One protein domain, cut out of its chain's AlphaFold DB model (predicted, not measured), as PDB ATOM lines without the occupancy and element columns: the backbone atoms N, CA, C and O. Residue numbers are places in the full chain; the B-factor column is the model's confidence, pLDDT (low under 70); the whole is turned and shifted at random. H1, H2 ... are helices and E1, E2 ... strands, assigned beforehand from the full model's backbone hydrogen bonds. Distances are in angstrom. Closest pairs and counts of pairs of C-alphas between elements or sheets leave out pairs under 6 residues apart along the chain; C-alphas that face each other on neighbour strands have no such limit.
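This is residues 529 to 667 of the 727 residues of the protein "Integrase, catalytic domain" of Labrenzia aggregata (strain ATCC 25650 / DSM 13394 / JCM 20685 / NBRC 16684 / NCIMB 2208 / IAM 12614 / B1) (UniProt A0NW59). A strongly twisted sheet of four strands, E1, E4, E5 and E6, makes the strand body, and the small hairpin E2 and E3 lies over one side of it, reaching towards both edge strands. H1 sits at one end of this body, the helical hairpin H2 and H3 makes the opposite end, and after a long loop H4 comes back past E1 and E2. The printed part has 139 residues with six named strands and four named helices, in the order E1 E2 E3 H1 E4 E5 E6 H2 H3 H4, and the class is mixed, helices and strands. The four-stranded sheet runs E1 E4 E5 E6 and the small sheet E2 E3, both antiparallel. The whole is compact, with a radius of gyration of the C-alphas of 15.9 A and spans of 43 by 38 by 25 A.

Start at E1, residues 531 to 536, an edge strand, and look across to its antiparallel neighbour E4, residues 566 to 572, where N 533 and O 569 are 2.8 A apart, within hydrogen-bond range. E4 forms a hairpin with E5, residues 575 to 583, and there N 570 and O 580 are 2.8 A apart. E5 bends by 52 degrees at residue 578 and forms a hairpin with the other edge strand, E6, residues 586 to 591, where N 581 and O 588 are 2.8 A apart. E4, E5 and E6 are a meander, each strand the antiparallel neighbour of the one before. Now go back to the hairpin of E2, residues 542 to 544, and E3, residues 547 to 549, where N 544 and O 547 are 2.9 A apart. The closest C-alphas of E1 and E2, Asp 536 and Ile 542, are 6.5 A apart, and those of E3 and E6, Tyr 549 and Pro 591, are 5.7 A apart. Next comes H1, residues 552 to 560, which only grazes the four-stranded sheet with residues 552 to 558; its closest C-alphas to E6, Leu 554 and Val 590, are 7.5 A apart. H2, residues 602 to 616, only grazes that sheet with residues 602 to 605, and the C-alphas of Ile 576 and Leu 602 are its closest to E5, at 6.2 A. H3, residues 624 to 642, is not on the sheet; it touches H2, closest at the C-alphas of Ala 604 and Ser 641, 5.9 A. This helical hairpin runs opposite ways at a steep tilt of 37 degrees, only just past shallow. H4, residues 654 to 665, only grazes the sheet with residues 654 to 658, and its closest C-alphas to E1, Ile 531 and Ala 654, are 7.4 A apart. H4 is apart from H2 and from H3. In H1, H2, H3 and H4 every O i to N i+4 pair is within hydrogen-bond range.

Find C-alpha 531 at (-23.110, 35.813, -120.273); from there E1 runs 16.3 A to C-alpha 536. E2 and E3 are three residues each, and H1 is 12.3 A long. E4 covers 19.1 A, E5 21.3 A and E6 16.3 A. H2 runs 20.6 A from Leu 602 to Tyr 616. H3, the longest helix, begins at C-alpha 624, (-48.821, 47.728, -100.700), and runs 26.3 A. H4 runs 16.5 A and ends at C-alpha 665, (-39.782, 45.146, -122.202).

The two C-alphas farthest apart are those of Lys 585 and Glu 618, at 45.3 A. The printed part has no cut, and the link from H3 to H4, with 11 residues, is long. The mean pLDDT of the printed part is 70.5; look for values under 70 at residues 607 to 646 and 648 to 667, among others.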
ATOM      1  N   PHE A 529     -17.665  32.235-117.004       79.38
ATOM      2  CA  PHE A 529     -18.849  31.557-117.554       79.38
ATOM      3  C   PHE A 529     -20.081  32.461-117.668       79.38
ATOM      4  O   PHE A 529     -21.132  32.019-118.122       79.38
ATOM      5  N   GLY A 530     -19.992  33.710-117.206       78.31
ATOM      6  CA  GLY A 530     -21.111  34.644-117.252       78.31
ATOM      7  C   GLY A 530     -21.388  35.138-118.668       78.31
ATOM      8  O   GLY A 530     -20.477  35.379-119.463       78.31
ATOM      9  N   ILE A 531     -22.664  35.361-118.959       81.12
ATOM     10  CA  ILE A 531     -23.110  35.813-120.273       81.12
ATOM     11  C   ILE A 531     -22.939  37.328-120.363       81.12
ATOM     12  O   ILE A 531     -23.338  38.067-119.460       81.12
ATOM     13  N   THR A 532     -22.312  37.793-121.448       81.25
ATOM     14  CA  THR A 532     -22.050  39.220-121.681       81.25
ATOM     15  C   THR A 532     -23.163  39.841-122.520       81.25
ATOM     16  O   THR A 532     -23.418  39.400-123.635       81.25
ATOM     17  N   VAL A 533     -23.768  40.916-122.018       83.88
ATOM     18  CA  VAL A 533     -24.793  41.710-122.706       83.88
ATOM     19  C   VAL A 533     -24.465  43.201-122.641       83.88
ATOM     20  O   VAL A 533     -23.733  43.653-121.763       83.88
ATOM     21  N   GLU A 534     -25.015  43.996-123.557       86.00
ATOM     22  CA  GLU A 534     -24.806  45.449-123.583       86.00
ATOM     23  C   GLU A 534     -26.010  46.218-123.031       86.00
ATOM     24  O   GLU A 534     -27.118  46.110-123.562       86.00
ATOM     25  N   ARG A 535     -25.809  47.035-121.990       86.19
ATOM     26  CA  ARG A 535     -26.895  47.777-121.327       86.19
ATOM     27  C   ARG A 535     -26.576  49.244-121.101       86.19
ATOM     28  O   ARG A 535     -25.434  49.626-120.847       86.19
ATOM     29  N   ASP A 536     -27.620  50.065-121.160       85.81
ATOM     30  CA  ASP A 536     -27.529  51.491-120.860       85.81
ATOM     31  C   ASP A 536     -27.441  51.719-119.346       85.81
ATOM     32  O   ASP A 536     -28.219  51.162-118.565       85.81
ATOM     33  N   LEU A 537     -26.537  52.603-118.927       84.62
ATOM     34  CA  LEU A 537     -26.439  53.035-117.536       84.62
ATOM     35  C   LEU A 537     -27.357  54.238-117.271       84.62
ATOM     36  O   LEU A 537     -27.101  55.353-117.734       84.62
ATOM     37  N   ARG A 538     -28.412  54.028-116.477       83.19
ATOM     38  CA  ARG A 538     -29.411  55.049-116.113       83.19
ATOM     39  C   ARG A 538     -29.147  55.634-114.718       83.19
ATOM     40  O   ARG A 538     -28.227  55.237-114.004       83.19
ATOM     41  N   SER A 539     -29.964  56.608-114.305       78.56
ATOM     42  CA  SER A 539     -29.950  57.151-112.931       78.56
ATOM     43  C   SER A 539     -30.252  56.108-111.865       78.56
ATOM     44  O   SER A 539     -29.656  56.129-110.790       78.56
ATOM     45  N   GLU A 540     -31.127  55.167-112.190       78.19
ATOM     46  CA  GLU A 540     -31.499  54.054-111.318       78.19
ATOM     47  C   GLU A 540     -30.518  52.873-111.395       78.19
ATOM     48  O   GLU A 540     -30.714  51.876-110.706       78.19
ATOM     49  N   GLY A 541     -29.463  52.994-112.209       86.44
ATOM     50  CA  GLY A 541     -28.464  51.954-112.425       86.44
ATOM     51  C   GLY A 541     -28.662  51.223-113.747       86.44
ATOM     52  O   GLY A 541     -29.086  51.818-114.741       86.44
ATOM     53  N   ILE A 542     -28.310  49.942-113.759       86.94
ATOM     54  CA  ILE A 542     -28.477  49.050-114.912       86.94
ATOM     55  C   ILE A 542     -29.719  48.199-114.687       86.94
ATOM     56  O   ILE A 542     -29.928  47.692-113.588       86.94
ATOM     57  N   GLN A 543     -30.537  48.044-115.726       87.38
ATOM     58  CA  GLN A 543     -31.712  47.182-115.699       87.38
ATOM     59  C   GLN A 543     -31.466  45.939-116.555       87.38
ATOM     60  O   GLN A 543     -30.989  46.056-117.683       87.38
ATOM     61  N   LEU A 544     -31.785  44.765-116.011       83.44
ATOM     62  CA  LEU A 544     -31.634  43.468-116.671       83.44
ATOM     63  C   LEU A 544     -32.734  42.519-116.162       83.44
ATOM     64  O   LEU A 544     -32.851  42.338-114.952       83.44
ATOM     65  N   TYR A 545     -33.561  41.964-117.057       78.62
ATOM     66  CA  TYR A 545     -34.693  41.063-116.735       78.62
ATOM     67  C   TYR A 545     -35.591  41.573-115.591       78.62
ATOM     68  O   TYR A 545     -35.851  40.882-114.606       78.62
ATOM     69  N   CYS A 546     -36.013  42.838-115.689       76.56
ATOM     70  CA  CYS A 546     -36.794  43.562-114.671       76.56
ATOM     71  C   CYS A 546     -36.100  43.795-113.314       76.56
ATOM     72  O   CYS A 546     -36.694  44.430-112.444       76.56
ATOM     73  N   ASN A 547     -34.845  43.380-113.139       82.44
ATOM     74  CA  ASN A 547     -34.045  43.669-111.951       82.44
ATOM     75  C   ASN A 547     -33.195  44.926-112.156       82.44
ATOM     76  O   ASN A 547     -32.730  45.202-113.264       82.44
ATOM     77  N   LYS A 548     -32.997  45.700-111.083       87.62
ATOM     78  CA  LYS A 548     -32.176  46.921-111.089       87.62
ATOM     79  C   LYS A 548     -30.901  46.694-110.288       87.62
ATOM     80  O   LYS A 548     -30.965  46.201-109.163       87.62
ATOM     81  N   TYR A 549     -29.770  47.120-110.833       89.00
ATOM     82  CA  TYR A 549     -28.440  46.933-110.258       89.00
ATOM     83  C   TYR A 549     -27.763  48.285-110.065       89.00
ATOM     84  O   TYR A 549     -27.618  49.062-111.014       89.00
ATOM     85  N   GLN A 550     -27.351  48.568-108.832       88.25
ATOM     86  CA  GLN A 550     -26.894  49.892-108.418       88.25
ATOM     87  C   GLN A 550     -25.788  49.758-107.366       88.25
ATOM     88  O   GLN A 550     -25.901  48.982-106.421       88.25
ATOM     89  N   SER A 551     -24.740  50.573-107.482       87.31
ATOM     90  CA  SER A 551     -23.753  50.758-106.415       87.31
ATOM     91  C   SER A 551     -23.291  52.213-106.341       87.31
ATOM     92  O   SER A 551     -23.367  52.967-107.317       87.31
ATOM     93  N   THR A 552     -22.807  52.623-105.167       85.94
ATOM     94  CA  THR A 552     -22.219  53.957-104.959       85.94
ATOM     95  C   THR A 552     -21.029  54.185-105.887       85.94
ATOM     96  O   THR A 552     -20.869  55.273-106.442       85.94
ATOM     97  N   GLU A 553     -20.235  53.141-106.110       81.44
ATOM     98  CA  GLU A 553     -19.094  53.152-107.014       81.44
ATOM     99  C   GLU A 553     -19.503  53.276-108.486       81.44
ATOM    100  O   GLU A 553     -18.938  54.103-109.200       81.44
ATOM    101  N   LEU A 554     -20.546  52.564-108.925       84.00
ATOM    102  CA  LEU A 554     -21.075  52.679-110.288       84.00
ATOM    103  C   LEU A 554     -21.579  54.105-110.572       84.00
ATOM    104  O   LEU A 554     -21.277  54.687-111.615       84.00
ATOM    105  N   GLN A 555     -22.285  54.716-109.614       84.56
ATOM    106  CA  GLN A 555     -22.757  56.102-109.736       84.56
ATOM    107  C   GLN A 555     -21.629  57.137-109.619       84.56
ATOM    108  O   GLN A 555     -21.744  58.247-110.141       84.56
ATOM    109  N   ARG A 556     -20.521  56.812-108.944       82.56
ATOM    110  CA  ARG A 556     -19.300  57.628-108.975       82.56
ATOM    111  C   ARG A 556     -18.668  57.588-110.368       82.56
ATOM    112  O   ARG A 556     -18.433  58.643-110.942       82.56
ATOM    113  N   ILE A 557     -18.498  56.401-110.949       79.75
ATOM    114  CA  ILE A 557     -17.929  56.223-112.295       79.75
ATOM    115  C   ILE A 557     -18.772  56.940-113.357       79.75
ATOM    116  O   ILE A 557     -18.218  57.615-114.219       79.75
ATOM    117  N   ARG A 558     -20.106  56.883-113.247       81.75
ATOM    118  CA  ARG A 558     -21.029  57.630-114.119       81.75
ATOM    119  C   ARG A 558     -20.820  59.147-114.088       81.75
ATOM    120  O   ARG A 558     -21.078  59.811-115.085       81.75
ATOM    121  N   ARG A 559     -20.413  59.696-112.937       82.56
ATOM    122  CA  ARG A 559     -20.153  61.133-112.752       82.56
ATOM    123  C   ARG A 559     -18.738  61.528-113.167       82.56
ATOM    124  O   ARG A 559     -18.548  62.636-113.650       82.56
ATOM    125  N   GLU A 560     -17.768  60.642-112.955       79.00
ATOM    126  CA  GLU A 560     -16.343  60.898-113.203       79.00
ATOM    127  C   GLU A 560     -15.935  60.697-114.669       79.00
ATOM    128  O   GLU A 560     -15.035  61.384-115.146       79.00
ATOM    129  N   PHE A 561     -16.571  59.768-115.392       73.62
ATOM    130  CA  PHE A 561     -16.142  59.365-116.731       73.62
ATOM    131  C   PHE A 561     -17.221  59.607-117.785       73.62
ATOM    132  O   PHE A 561     -18.409  59.369-117.566       73.62
ATOM    133  N   ARG A 562     -16.790  59.996-118.992       74.62
ATOM    134  CA  ARG A 562     -17.645  59.985-120.182       74.62
ATOM    135  C   ARG A 562     -17.756  58.548-120.693       74.62
ATOM    136  O   ARG A 562     -16.909  58.076-121.446       74.62
ATOM    137  N   LEU A 563     -18.771  57.841-120.214       73.00
ATOM    138  CA  LEU A 563     -19.008  56.438-120.540       73.00
ATOM    139  C   LEU A 563     -19.597  56.267-121.947       73.00
ATOM    140  O   LEU A 563     -20.225  57.177-122.494       73.00
ATOM    141  N   ARG A 564     -19.407  55.075-122.529       65.25
ATOM    142  CA  ARG A 564     -20.115  54.662-123.749       65.25
ATOM    143  C   ARG A 564     -21.624  54.630-123.491       65.25
ATOM    144  O   ARG A 564     -22.056  54.439-122.358       65.25
ATOM    145  N   LYS A 565     -22.417  54.799-124.558       70.81
ATOM    146  CA  LYS A 565     -23.889  54.791-124.477       70.81
ATOM    147  C   LYS A 565     -24.399  53.471-123.877       70.81
ATOM    148  O   LYS A 565     -25.202  53.510-122.954       70.81
ATOM    149  N   LYS A 566     -23.823  52.351-124.326       81.62
ATOM    150  CA  LYS A 566     -24.016  51.007-123.775       81.62
ATOM    151  C   LYS A 566     -22.726  50.500-123.122       81.62
ATOM    152  O   LYS A 566     -21.642  50.673-123.683       81.62
ATOM    153  N   LEU A 567     -22.847  49.894-121.945       83.38
ATOM    154  CA  LEU A 567     -21.767  49.231-121.211       83.38
ATOM    155  C   LEU A 567     -21.910  47.718-121.327       83.38
ATOM    156  O   LEU A 567     -23.030  47.204-121.322       83.38
ATOM    157  N   ARG A 568     -20.785  47.001-121.364       82.31
ATOM    158  CA  ARG A 568     -20.796  45.540-121.274       82.31
ATOM    159  C   ARG A 568     -21.061  45.113-119.836       82.31
ATOM    160  O   ARG A 568     -20.453  45.621-118.894       82.31
ATOM    161  N   VAL A 569     -21.972  44.168-119.681       85.75
ATOM    162  CA  VAL A 569     -22.424  43.621-118.408       85.75
ATOM    163  C   VAL A 569     -22.351  42.109-118.498       85.75
ATOM    164  O   VAL A 569     -22.878  41.526-119.435       85.75
ATOM    165  N   ARG A 570     -21.713  41.479-117.518       83.88
ATOM    166  CA  ARG A 570     -21.709  40.031-117.337       83.88
ATOM    167  C   ARG A 570     -22.626  39.662-116.191       83.88
ATOM    168  O   ARG A 570     -22.513  40.245-115.111       83.88
ATOM    169  N   PHE A 571     -23.493  38.691-116.405       86.81
ATOM    170  CA  PHE A 571     -24.334  38.133-115.353       86.81
ATOM    171  C   PHE A 571     -24.251  36.610-115.372       86.81
ATOM    172  O   PHE A 571     -23.866  36.012-116.377       86.81
ATOM    173  N   ASP A 572     -24.550  36.000-114.233       85.94
ATOM    174  CA  ASP A 572     -24.633  34.554-114.113       85.94
ATOM    175  C   ASP A 572     -26.118  34.143-114.161       85.94
ATOM    176  O   ASP A 572     -26.884  34.608-113.319       85.94
ATOM    177  N   PRO A 573     -26.561  33.307-115.119       80.88
ATOM    178  CA  PRO A 573     -27.940  32.822-115.139       80.88
ATOM    179  C   PRO A 573     -28.318  31.962-113.930       80.88
ATOM    180  O   PRO A 573     -29.499  31.854-113.627       80.88
ATOM    181  N   ASP A 574     -27.349  31.372-113.228       78.12
ATOM    182  CA  ASP A 574     -27.592  30.605-112.003       78.12
ATOM    183  C   ASP A 574     -27.702  31.494-110.750       78.12
ATOM    184  O   ASP A 574     -28.192  31.037-109.718       78.12
ATOM    185  N   ASP A 575     -27.248  32.752-110.825       83.62
ATOM    186  CA  ASP A 575     -27.318  33.732-109.735       83.62
ATOM    187  C   ASP A 575     -27.461  35.168-110.272       83.62
ATOM    188  O   ASP A 575     -26.485  35.843-110.623       83.62
ATOM    189  N   ILE A 576     -28.698  35.671-110.258       86.06
ATOM    190  CA  ILE A 576     -29.034  37.051-110.641       86.06
ATOM    191  C   ILE A 576     -28.866  38.066-109.493       86.06
ATOM    192  O   ILE A 576     -29.269  39.225-109.606       86.06
ATOM    193  N   GLY A 577     -28.246  37.685-108.373       85.06
ATOM    194  CA  GLY A 577     -28.015  38.572-107.233       85.06
ATOM    195  C   GLY A 577     -27.009  39.687-107.502       85.06
ATOM    196  O   GLY A 577     -27.054  40.742-106.865       85.06
ATOM    197  N   HIS A 578     -26.098  39.485-108.451       89.19
ATOM    198  CA  HIS A 578     -25.072  40.458-108.798       89.19
ATOM    199  C   HIS A 578     -24.737  40.408-110.292       89.19
ATOM    200  O   HIS A 578     -24.813  39.367-110.937       89.19
ATOM    201  N   ILE A 579     -24.225  41.522-110.813       90.12
ATOM    202  CA  ILE A 579     -23.646  41.622-112.159       90.12
ATOM    203  C   ILE A 579     -22.210  42.146-112.093       90.12
ATOM    204  O   ILE A 579     -21.807  42.752-111.102       90.12
ATOM    205  N   SER A 580     -21.434  41.909-113.145       84.81
ATOM    206  CA  SER A 580     -20.116  42.511-113.347       84.81
ATOM    207  C   SER A 580     -20.205  43.507-114.498       84.81
ATOM    208  O   SER A 580     -20.548  43.133-115.615       84.81
ATOM    209  N   VAL A 581     -19.919  44.778-114.240       84.62
ATOM    210  CA  VAL A 581     -20.047  45.866-115.219       84.62
ATOM    211  C   VAL A 581     -18.666  46.293-115.678       84.62
ATOM    212  O   VAL A 581     -17.799  46.566-114.851       84.62
ATOM    213  N   GLU A 582     -18.453  46.385-116.985       79.06
ATOM    214  CA  GLU A 582     -17.209  46.918-117.520       79.06
ATOM    215  C   GLU A 582     -17.147  48.436-117.331       79.06
ATOM    216  O   GLU A 582     -18.023  49.188-117.769       79.06
ATOM    217  N   THR A 583     -16.073  48.896-116.700       76.31
ATOM    218  CA  THR A 583     -15.798  50.311-116.465       76.31
ATOM    219  C   THR A 583     -14.385  50.666-116.936       76.31
ATOM    220  O   THR A 583     -13.553  49.776-117.111       76.31
ATOM    221  N   PRO A 584     -14.042  51.962-117.076       68.25
ATOM    222  CA  PRO A 584     -12.672  52.377-117.394       68.25
ATOM    223  C   PRO A 584     -11.616  51.929-116.367       68.25
ATOM    224  O   PRO A 584     -10.431  51.918-116.680       68.25
ATOM    225  N   LYS A 585     -12.036  51.569-115.144       66.69
ATOM    226  CA  LYS A 585     -11.173  51.050-114.069       66.69
ATOM    227  C   LYS A 585     -11.125  49.513-114.031       66.69
ATOM    228  O   LYS A 585     -10.514  48.956-113.129       66.69
ATOM    229  N   GLY A 586     -11.764  48.835-114.990       72.00
ATOM    230  CA  GLY A 586     -11.916  47.379-115.034       72.00
ATOM    231  C   GLY A 586     -13.344  46.912-114.742       72.00
ATOM    232  O   GLY A 586     -14.296  47.697-114.786       72.00
ATOM    233  N   TRP A 587     -13.504  45.617-114.465       75.19
ATOM    234  CA  TRP A 587     -14.800  45.011-114.148       75.19
ATOM    235  C   TRP A 587     -15.202  45.291-112.698       75.19
ATOM    236  O   TRP A 587     -14.458  44.992-111.769       75.19
ATOM    237  N   LEU A 588     -16.399  45.843-112.507       81.00
ATOM    238  CA  LEU A 588     -16.957  46.192-111.205       81.00
ATOM    239  C   LEU A 588     -18.096  45.237-110.829       81.00
ATOM    240  O   LEU A 588     -19.074  45.139-111.571       81.00
ATOM    241  N   LYS A 589     -18.025  44.601-109.652       85.75
ATOM    242  CA  LYS A 589     -19.149  43.841-109.073       85.75
ATOM    243  C   LYS A 589     -20.229  44.813-108.582       85.75
ATOM    244  O   LYS A 589     -19.964  45.680-107.751       85.75
ATOM    245  N   VAL A 590     -21.453  44.660-109.078       87.06
ATOM    246  CA  VAL A 590     -22.608  45.500-108.727       87.06
ATOM    247  C   VAL A 590     -23.739  44.607-108.206       87.06
ATOM    248  O   VAL A 590     -24.156  43.694-108.921       87.06
ATOM    249  N   PRO A 591     -24.239  44.832-106.979       89.19
ATOM    250  CA  PRO A 591     -25.345  44.059-106.430       89.19
ATOM    251  C   PRO A 591     -26.686  44.454-107.051       89.19
ATOM    252  O   PRO A 591     -26.890  45.598-107.480       89.19
ATOM    253  N   CYS A 592     -27.614  43.502-107.061       87.19
ATOM    254  CA  CYS A 592     -29.021  43.783-107.279       87.19
ATOM    255  C   CYS A 592     -29.541  44.667-106.136       87.19
ATOM    256  O   CYS A 592     -29.174  44.511-104.972       87.19
ATOM    257  N   THR A 593     -30.412  45.613-106.472       84.62
ATOM    258  CA  THR A 593     -31.093  46.473-105.490       84.62
ATOM    259  C   THR A 593     -32.056  45.700-104.595       84.62
ATOM    260  O   THR A 593     -32.373  46.182-103.510       84.62
ATOM    261  N   THR A 594     -32.483  44.515-105.033       79.06
ATOM    262  CA  THR A 594     -33.294  43.561-104.274       79.06
ATOM    263  C   THR A 594     -32.367  42.470-103.724       79.06
ATOM    264  O   THR A 594     -31.979  41.582-104.488       79.06
ATOM    265  N   PRO A 595     -31.979  42.509-102.431       72.81
ATOM    266  CA  PRO A 595     -31.035  41.547-101.854       72.81
ATOM    267  C   PRO A 595     -31.511  40.094-101.929       72.81
ATOM    268  O   PRO A 595     -30.696  39.178-101.950       72.81
ATOM    269  N   GLU A 596     -32.826  39.877-101.993       71.81
ATOM    270  CA  GLU A 596     -33.439  38.554-102.105       71.81
ATOM    271  C   GLU A 596     -33.110  37.837-103.417       71.81
ATOM    272  O   GLU A 596     -33.269  36.626-103.476       71.81
ATOM    273  N   MET A 597     -32.624  38.548-104.444       74.19
ATOM    274  CA  MET A 597     -32.220  37.943-105.721       74.19
ATOM    275  C   MET A 597     -30.909  37.154-105.635       74.19
ATOM    276  O   MET A 597     -30.534  36.485-106.593       74.19
ATOM    277  N   HIS A 598     -30.208  37.220-104.501       78.44
ATOM    278  CA  HIS A 598     -28.982  36.469-104.269       78.44
ATOM    279  C   HIS A 598     -29.212  34.955-104.265       78.44
ATOM    280  O   HIS A 598     -29.953  34.436-103.428       78.44
ATOM    281  N   GLY A 599     -28.528  34.244-105.162       73.88
ATOM    282  CA  GLY A 599     -28.643  32.795-105.324       73.88
ATOM    283  C   GLY A 599     -29.932  32.349-106.014       73.88
ATOM    284  O   GLY A 599     -30.271  31.168-105.950       73.88
ATOM    285  N   ILE A 600     -30.675  33.273-106.634       76.44
ATOM    286  CA  ILE A 600     -31.839  32.938-107.457       76.44
ATOM    287  C   ILE A 600     -31.372  32.763-108.909       76.44
ATOM    288  O   ILE A 600     -30.744  33.681-109.442       76.44
ATOM    289  N   PRO A 601     -31.694  31.639-109.575       77.69
ATOM    290  CA  PRO A 601     -31.443  31.483-111.000       77.69
ATOM    291  C   PRO A 601     -32.463  32.272-111.834       77.69
ATOM    292  O   PRO A 601     -33.608  32.490-111.428       77.69
ATOM    293  N   LEU A 602     -32.059  32.686-113.033       80.12
ATOM    294  CA  LEU A 602     -32.875  33.473-113.953       80.12
ATOM    295  C   LEU A 602     -34.181  32.757-114.314       80.12
ATOM    296  O   LEU A 602     -35.228  33.391-114.292       80.12
ATOM    297  N   GLU A 603     -34.137  31.453-114.584       72.31
ATOM    298  CA  GLU A 603     -35.327  30.641-114.883       72.31
ATOM    299  C   GLU A 603     -36.383  30.752-113.777       72.31
ATOM    300  O   GLU A 603     -37.525  31.132-114.030       72.31
ATOM    301  N   ALA A 604     -35.976  30.530-112.524       69.44
ATOM    302  CA  ALA A 604     -36.870  30.652-111.379       69.44
ATOM    303  C   ALA A 604     -37.459  32.063-111.265       69.44
ATOM    304  O   ALA A 604     -38.626  32.228-110.914       69.44
ATOM    305  N   HIS A 605     -36.672  33.099-111.561       72.88
ATOM    306  CA  HIS A 605     -37.160  34.478-111.584       72.88
ATOM    307  C   HIS A 605     -38.213  34.704-112.681       72.88
ATOM    308  O   HIS A 605     -39.228  35.356-112.424       72.88
ATOM    309  N   VAL A 606     -38.015  34.129-113.871       70.75
ATOM    310  CA  VAL A 606     -38.976  34.180-114.984       70.75
ATOM    311  C   VAL A 606     -40.286  33.490-114.602       70.75
ATOM    312  O   VAL A 606     -41.339  34.128-114.675       70.75
ATOM    313  N   GLU A 607     -40.229  32.246-114.116       65.56
ATOM    314  CA  GLU A 607     -41.416  31.496-113.681       65.56
ATOM    315  C   GLU A 607     -42.185  32.235-112.584       65.56
ATOM    316  O   GLU A 607     -43.411  32.385-112.627       65.56
ATOM    317  N   ASN A 608     -41.454  32.716-111.576       68.12
ATOM    318  CA  ASN A 608     -42.037  33.436-110.457       68.12
ATOM    319  C   ASN A 608     -42.752  34.698-110.942       68.12
ATOM    320  O   ASN A 608     -43.866  34.983-110.499       68.12
ATOM    321  N   ARG A 609     -42.165  35.429-111.895       68.12
ATOM    322  CA  ARG A 609     -42.793  36.616-112.478       68.12
ATOM    323  C   ARG A 609     -44.024  36.273-113.314       68.12
ATOM    324  O   ARG A 609     -45.035  36.954-113.168       68.12
ATOM    325  N   GLN A 610     -43.985  35.225-114.133       65.38
ATOM    326  CA  GLN A 610     -45.148  34.776-114.908       65.38
ATOM    327  C   GLN A 610     -46.316  34.393-113.995       65.38
ATOM    328  O   GLN A 610     -47.433  34.875-114.179       65.38
ATOM    329  N   ARG A 611     -46.061  33.614-112.935       64.38
ATOM    330  CA  ARG A 611     -47.092  33.265-111.941       64.38
ATOM    331  C   ARG A 611     -47.638  34.492-111.221       64.38
ATOM    332  O   ARG A 611     -48.827  34.543-110.916       64.38
ATOM    333  N   MET A 612     -46.787  35.478-110.946       64.31
ATOM    334  CA  MET A 612     -47.204  36.742-110.343       64.31
ATOM    335  C   MET A 612     -48.113  37.547-111.274       64.31
ATOM    336  O   MET A 612     -49.140  38.047-110.820       64.31
ATOM    337  N   LEU A 613     -47.777  37.640-112.560       64.75
ATOM    338  CA  LEU A 613     -48.622  38.293-113.560       64.75
ATOM    339  C   LEU A 613     -49.952  37.552-113.743       64.75
ATOM    340  O   LEU A 613     -50.997  38.192-113.770       64.75
ATOM    341  N   ALA A 614     -49.939  36.219-113.751       65.50
ATOM    342  CA  ALA A 614     -51.152  35.408-113.845       65.50
ATOM    343  C   ALA A 614     -52.061  35.533-112.605       65.50
ATOM    344  O   ALA A 614     -53.280  35.557-112.731       65.50
ATOM    345  N   ARG A 615     -51.490  35.625-111.392       63.09
ATOM    346  CA  ARG A 615     -52.264  35.715-110.136       63.09
ATOM    347  C   ARG A 615     -52.692  37.127-109.762       63.09
ATOM    348  O   ARG A 615     -53.702  37.285-109.086       63.09
ATOM    349  N   TYR A 616     -51.901  38.131-110.123       60.19
ATOM    350  CA  TYR A 616     -52.068  39.498-109.631       60.19
ATOM    351  C   TYR A 616     -52.123  40.543-110.752       60.19
ATOM    352  O   TYR A 616     -52.212  41.726-110.440       60.19
ATOM    353  N   GLY A 617     -52.104  40.152-112.031       56.47
ATOM    354  CA  GLY A 617     -52.124  41.073-113.176       56.47
ATOM    355  C   GLY A 617     -53.307  42.049-113.179       56.47
ATOM    356  O   GLY A 617     -53.149  43.187-113.615       56.47
ATOM    357  N   GLU A 618     -54.451  41.663-112.601       50.91
ATOM    358  CA  GLU A 618     -55.619  42.547-112.456       50.91
ATOM    359  C   GLU A 618     -55.662  43.329-111.121       50.91
ATOM    360  O   GLU A 618     -56.190  44.440-111.068       50.91
ATOM    361  N   GLU A 619     -55.068  42.813-110.035       50.56
ATOM    362  CA  GLU A 619     -55.185  43.381-108.673       50.56
ATOM    363  C   GLU A 619     -53.928  44.124-108.172       50.56
ATOM    364  O   GLU A 619     -54.001  44.933-107.236       50.56
ATOM    365  N   ALA A 620     -52.766  43.912-108.800       45.78
ATOM    366  CA  ALA A 620     -51.476  44.484-108.396       45.78
ATOM    367  C   ALA A 620     -51.411  46.013-108.533       45.78
ATOM    368  O   ALA A 620     -50.581  46.655-107.888       45.78
ATOM    369  N   ALA A 621     -52.324  46.623-109.291       47.94
ATOM    370  CA  ALA A 621     -52.414  48.074-109.402       47.94
ATOM    371  C   ALA A 621     -52.867  48.772-108.099       47.94
ATOM    372  O   ALA A 621     -52.830  50.003-108.044       47.94
ATOM    373  N   ARG A 622     -53.325  48.045-107.057       50.47
ATOM    374  CA  ARG A 622     -54.078  48.670-105.947       50.47
ATOM    375  C   ARG A 622     -53.578  48.552-104.506       50.47
ATOM    376  O   ARG A 622     -54.141  49.287-103.698       50.47
ATOM    377  N   SER A 623     -52.563  47.773-104.091       49.56
ATOM    378  CA  SER A 623     -52.173  47.841-102.656       49.56
ATOM    379  C   SER A 623     -50.781  47.309-102.233       49.56
ATOM    380  O   SER A 623     -50.341  46.230-102.616       49.56
ATOM    381  N   ALA A 624     -50.118  48.048-101.326       47.78
ATOM    382  CA  ALA A 624     -48.821  47.728-100.700       47.78
ATOM    383  C   ALA A 624     -48.758  46.490 -99.751       47.78
ATOM    384  O   ALA A 624     -47.692  45.875 -99.662       47.78
ATOM    385  N   PRO A 625     -49.827  46.066 -99.038       52.25
ATOM    386  CA  PRO A 625     -49.798  44.844 -98.233       52.25
ATOM    387  C   PRO A 625     -49.813  43.565 -99.083       52.25
ATOM    388  O   PRO A 625     -49.212  42.570 -98.675       52.25
ATOM    389  N   ILE A 626     -50.421  43.597-100.276       54.25
ATOM    390  CA  ILE A 626     -50.361  42.490-101.243       54.25
ATOM    391  C   ILE A 626     -48.935  42.336-101.766       54.25
ATOM    392  O   ILE A 626     -48.439  41.220-101.795       54.25
ATOM    393  N   VAL A 627     -48.224  43.436-102.048       52.41
ATOM    394  CA  VAL A 627     -46.805  43.402-102.457       52.41
ATOM    395  C   VAL A 627     -45.920  42.766-101.381       52.41
ATOM    396  O   VAL A 627     -45.043  41.971-101.698       52.41
ATOM    397  N   LYS A 628     -46.160  43.049-100.095       50.25
ATOM    398  CA  LYS A 628     -45.395  42.436 -98.994       50.25
ATOM    399  C   LYS A 628     -45.689  40.938 -98.834       50.25
ATOM    400  O   LYS A 628     -44.770  40.170 -98.557       50.25
ATOM    401  N   LYS A 629     -46.949  40.526 -99.007       55.47
ATOM    402  CA  LYS A 629     -47.350  39.110 -99.003       55.47
ATOM    403  C   LYS A 629     -46.800  38.378-100.231       55.47
ATOM    404  O   LYS A 629     -46.222  37.315-100.076       55.47
ATOM    405  N   ALA A 630     -46.861  39.006-101.399       52.12
ATOM    406  CA  ALA A 630     -46.266  38.535-102.640       52.12
ATOM    407  C   ALA A 630     -44.744  38.406-102.544       52.12
ATOM    408  O   ALA A 630     -44.209  37.403-102.976       52.12
ATOM    409  N   LEU A 631     -44.039  39.356-101.922       52.53
ATOM    410  CA  LEU A 631     -42.601  39.238-101.652       52.53
ATOM    411  C   LEU A 631     -42.291  38.083-100.690       52.53
ATOM    412  O   LEU A 631     -41.276  37.416-100.848       52.53
ATOM    413  N   ALA A 632     -43.149  37.818 -99.700       56.41
ATOM    414  CA  ALA A 632     -42.994  36.669 -98.805       56.41
ATOM    415  C   ALA A 632     -43.294  35.328 -99.502       56.41
ATOM    416  O   ALA A 632     -42.599  34.346 -99.252       56.41
ATOM    417  N   ASP A 633     -44.280  35.295-100.397       53.97
ATOM    418  CA  ASP A 633     -44.579  34.127-101.224       53.97
ATOM    419  C   ASP A 633     -43.494  33.916-102.292       53.97
ATOM    420  O   ASP A 633     -43.086  32.783-102.501       53.97
ATOM    421  N   LEU A 634     -42.930  34.983-102.871       51.38
ATOM    422  CA  LEU A 634     -41.739  34.941-103.728       51.38
ATOM    423  C   LEU A 634     -40.519  34.422-102.971       51.38
ATOM    424  O   LEU A 634     -39.731  33.707-103.562       51.38
ATOM    425  N   ARG A 635     -40.362  34.737-101.679       56.38
ATOM    426  CA  ARG A 635     -39.293  34.155-100.848       56.38
ATOM    427  C   ARG A 635     -39.482  32.652-100.684       56.38
ATOM    428  O   ARG A 635     -38.559  31.904-100.965       56.38
ATOM    429  N   ARG A 636     -40.689  32.211-100.309       56.59
ATOM    430  CA  ARG A 636     -41.000  30.779-100.200       56.59
ATOM    431  C   ARG A 636     -40.804  30.065-101.542       56.59
ATOM    432  O   ARG A 636     -40.204  29.003-101.579       56.59
ATOM    433  N   LEU A 637     -41.258  30.669-102.636       52.19
ATOM    434  CA  LEU A 637     -41.125  30.119-103.983       52.19
ATOM    435  C   LEU A 637     -39.682  30.155-104.488       52.19
ATOM    436  O   LEU A 637     -39.269  29.224-105.152       52.19
ATOM    437  N   ALA A 638     -38.891  31.175-104.162       44.19
ATOM    438  CA  ALA A 638     -37.465  31.216-104.477       44.19
ATOM    439  C   ALA A 638     -36.682  30.148-103.704       44.19
ATOM    440  O   ALA A 638     -35.727  29.589-104.238       44.19
ATOM    441  N   ASP A 639     -37.088  29.848-102.469       48.03
ATOM    442  CA  ASP A 639     -36.548  28.734-101.685       48.03
ATOM    443  C   ASP A 639     -36.971  27.380-102.291       48.03
ATOM    444  O   ASP A 639     -36.141  26.487-102.444       48.03
ATOM    445  N   GLU A 640     -38.229  27.244-102.728       51.75
ATOM    446  CA  GLU A 640     -38.745  26.052-103.424       51.75
ATOM    447  C   GLU A 640     -38.127  25.856-104.822       51.75
ATOM    448  O   GLU A 640     -37.849  24.726-105.205       51.75
ATOM    449  N   SER A 641     -37.875  26.925-105.581       45.50
ATOM    450  CA  SER A 641     -37.235  26.881-106.902       45.50
ATOM    451  C   SER A 641     -35.736  26.611-106.798       45.50
ATOM    452  O   SER A 641     -35.214  25.831-107.591       45.50
ATOM    453  N   ARG A 642     -35.044  27.162-105.786       47.94
ATOM    454  CA  ARG A 642     -33.679  26.722-105.434       47.94
ATOM    455  C   ARG A 642     -33.643  25.218-105.157       47.94
ATOM    456  O   ARG A 642     -32.733  24.540-105.620       47.94
ATOM    457  N   ALA A 643     -34.679  24.700-104.497       43.84
ATOM    458  CA  ALA A 643     -34.876  23.279-104.224       43.84
ATOM    459  C   ALA A 643     -35.467  22.461-105.394       43.84
ATOM    460  O   ALA A 643     -35.719  21.277-105.211       43.84
ATOM    461  N   ARG A 644     -35.707  23.045-106.578       48.28
ATOM    462  CA  ARG A 644     -36.107  22.324-107.810       48.28
ATOM    463  C   ARG A 644     -35.032  22.344-108.892       48.28
ATOM    464  O   ARG A 644     -35.236  21.773-109.958       48.28
ATOM    465  N   ARG A 645     -33.888  22.978-108.624       57.44
ATOM    466  CA  ARG A 645     -32.764  23.034-109.557       57.44
ATOM    467  C   ARG A 645     -32.325  21.617-109.924       57.44
ATOM    468  O   ARG A 645     -31.902  20.848-109.062       57.44
ATOM    469  N   GLY A 646     -32.427  21.291-111.207       62.34
ATOM    470  CA  GLY A 646     -32.147  19.964-111.739       62.34
ATOM    471  C   GLY A 646     -31.065  19.978-112.811       62.34
ATOM    472  O   GLY A 646     -30.629  21.026-113.287       62.34
ATOM    473  N   ILE A 647     -30.657  18.784-113.231       71.75
ATOM    474  CA  ILE A 647     -29.702  18.603-114.333       71.75
ATOM    475  C   ILE A 647     -30.306  18.893-115.717       71.75
ATOM    476  O   ILE A 647     -29.590  18.800-116.696       71.75
ATOM    477  N   ALA A 648     -31.600  19.207-115.816       63.59
ATOM    478  CA  ALA A 648     -32.268  19.614-117.058       63.59
ATOM    479  C   ALA A 648     -32.584  21.119-117.101       63.59
ATOM    480  O   ALA A 648     -33.447  21.542-117.864       63.59
ATOM    481  N   SER A 649     -31.909  21.922-116.268       65.31
ATOM    482  CA  SER A 649     -32.106  23.377-116.268       65.31
ATOM    483  C   SER A 649     -31.733  23.964-117.645       65.31
ATOM    484  O   SER A 649     -30.760  23.499-118.251       65.31
ATOM    485  N   PRO A 650     -32.434  24.998-118.143       60.31
ATOM    486  CA  PRO A 650     -32.194  25.578-119.454       60.31
ATOM    487  C   PRO A 650     -30.775  26.123-119.565       60.31
ATOM    488  O   PRO A 650     -30.297  26.886-118.719       60.31
ATOM    489  N   VAL A 651     -30.111  25.780-120.664       64.19
ATOM    490  CA  VAL A 651     -28.838  26.394-121.032       64.19
ATOM    491  C   VAL A 651     -29.142  27.685-121.786       64.19
ATOM    492  O   VAL A 651     -29.638  27.665-122.909       64.19
ATOM    493  N   PHE A 652     -28.868  28.826-121.155       66.12
ATOM    494  CA  PHE A 652     -29.164  30.133-121.737       66.12
ATOM    495  C   PHE A 652     -28.172  30.505-122.844       66.12
ATOM    496  O   PHE A 652     -26.979  30.664-122.588       66.12
ATOM    497  N   THR A 653     -28.685  30.728-124.053       64.25
ATOM    498  CA  THR A 653     -27.932  31.281-125.189       64.25
ATOM    499  C   THR A 653     -28.155  32.792-125.299       64.25
ATOM    500  O   THR A 653     -29.127  33.342-124.769       64.25
ATOM    501  N   ALA A 654     -27.278  33.501-126.018       62.00
ATOM    502  CA  ALA A 654     -27.448  34.938-126.259       62.00
ATOM    503  C   ALA A 654     -28.778  35.269-126.972       62.00
ATOM    504  O   ALA A 654     -29.383  36.304-126.684       62.00
ATOM    505  N   THR A 655     -29.244  34.381-127.854       62.38
ATOM    506  CA  THR A 655     -30.493  34.526-128.616       62.38
ATOM    507  C   THR A 655     -31.719  34.404-127.710       62.38
ATOM    508  O   THR A 655     -32.527  35.333-127.645       62.38
ATOM    509  N   ASN A 656     -31.812  33.332-126.916       65.69
ATOM    510  CA  ASN A 656     -32.952  33.097-126.019       65.69
ATOM    511  C   ASN A 656     -33.065  34.213-124.972       65.69
ATOM    512  O   ASN A 656     -34.151  34.681-124.635       65.69
ATOM    513  N   LEU A 657     -31.923  34.713-124.503       66.56
ATOM    514  CA  LEU A 657     -31.855  35.836-123.577       66.56
ATOM    515  C   LEU A 657     -32.320  37.168-124.176       66.56
ATOM    516  O   LEU A 657     -32.857  37.997-123.436       66.56
ATOM    517  N   ALA A 658     -32.115  37.390-125.476       65.88
ATOM    518  CA  ALA A 658     -32.623  38.568-126.173       65.88
ATOM    519  C   ALA A 658     -34.148  38.494-126.350       65.88
ATOM    520  O   ALA A 658     -34.836  39.491-126.125       65.88
ATOM    521  N   HIS A 659     -34.680  37.309-126.670       65.50
ATOM    522  CA  HIS A 659     -36.125  37.064-126.762       65.50
ATOM    523  C   HIS A 659     -36.811  37.276-125.409       65.50
ATOM    524  O   HIS A 659     -37.785  38.023-125.304       65.50
ATOM    525  N   LEU A 660     -36.238  36.697-124.351       64.81
ATOM    526  CA  LEU A 660     -36.720  36.861-122.986       64.81
ATOM    527  C   LEU A 660     -36.740  38.341-122.569       64.81
ATOM    528  O   LEU A 660     -37.679  38.813-121.930       64.81
ATOM    529  N   GLU A 661     -35.720  39.112-122.947       65.75
ATOM    530  CA  GLU A 661     -35.677  40.542-122.651       65.75
ATOM    531  C   GLU A 661     -36.716  41.354-123.433       65.75
ATOM    532  O   GLU A 661     -37.329  42.253-122.851       65.75
ATOM    533  N   ALA A 662     -36.951  41.033-124.709       62.88
ATOM    534  CA  ALA A 662     -38.014  41.654-125.494       62.88
ATOM    535  C   ALA A 662     -39.377  41.451-124.811       62.88
ATOM    536  O   ALA A 662     -40.103  42.423-124.594       62.88
ATOM    537  N   HIS A 663     -39.646  40.231-124.337       61.00
ATOM    538  CA  HIS A 663     -40.851  39.906-123.573       61.00
ATOM    539  C   HIS A 663     -40.958  40.707-122.261       61.00
ATOM    540  O   HIS A 663     -42.045  41.129-121.868       61.00
ATOM    541  N   PHE A 664     -39.847  40.960-121.565       60.97
ATOM    542  CA  PHE A 664     -39.847  41.781-120.346       60.97
ATOM    543  C   PHE A 664     -39.950  43.289-120.598       60.97
ATOM    544  O   PHE A 664     -40.259  44.046-119.675       60.97
ATOM    545  N   SER A 665     -39.662  43.740-121.816       55.88
ATOM    546  CA  SER A 665     -39.782  45.146-122.202       55.88
ATOM    547  C   SER A 665     -41.209  45.538-122.599       55.88
ATOM    548  O   SER A 665     -41.584  46.702-122.438       55.88
ATOM    549  N   ASP A 666     -42.014  44.569-123.044       48.06
ATOM    550  CA  ASP A 666     -43.380  44.759-123.534       48.06
ATOM    551  C   ASP A 666     -44.434  44.433-122.457       48.06
ATOM    552  O   ASP A 666     -45.332  43.613-122.629       48.06
ATOM    553  N   ASP A 667     -44.346  45.110-121.307       44.53
ATOM    554  CA  ASP A 667     -45.292  45.016-120.171       44.53
ATOM    555  C   ASP A 667     -46.722  45.542-120.509       44.53
ATOM    556  O   ASP A 667     -47.487  45.939-119.627       44.53
TER     557      ASP A 667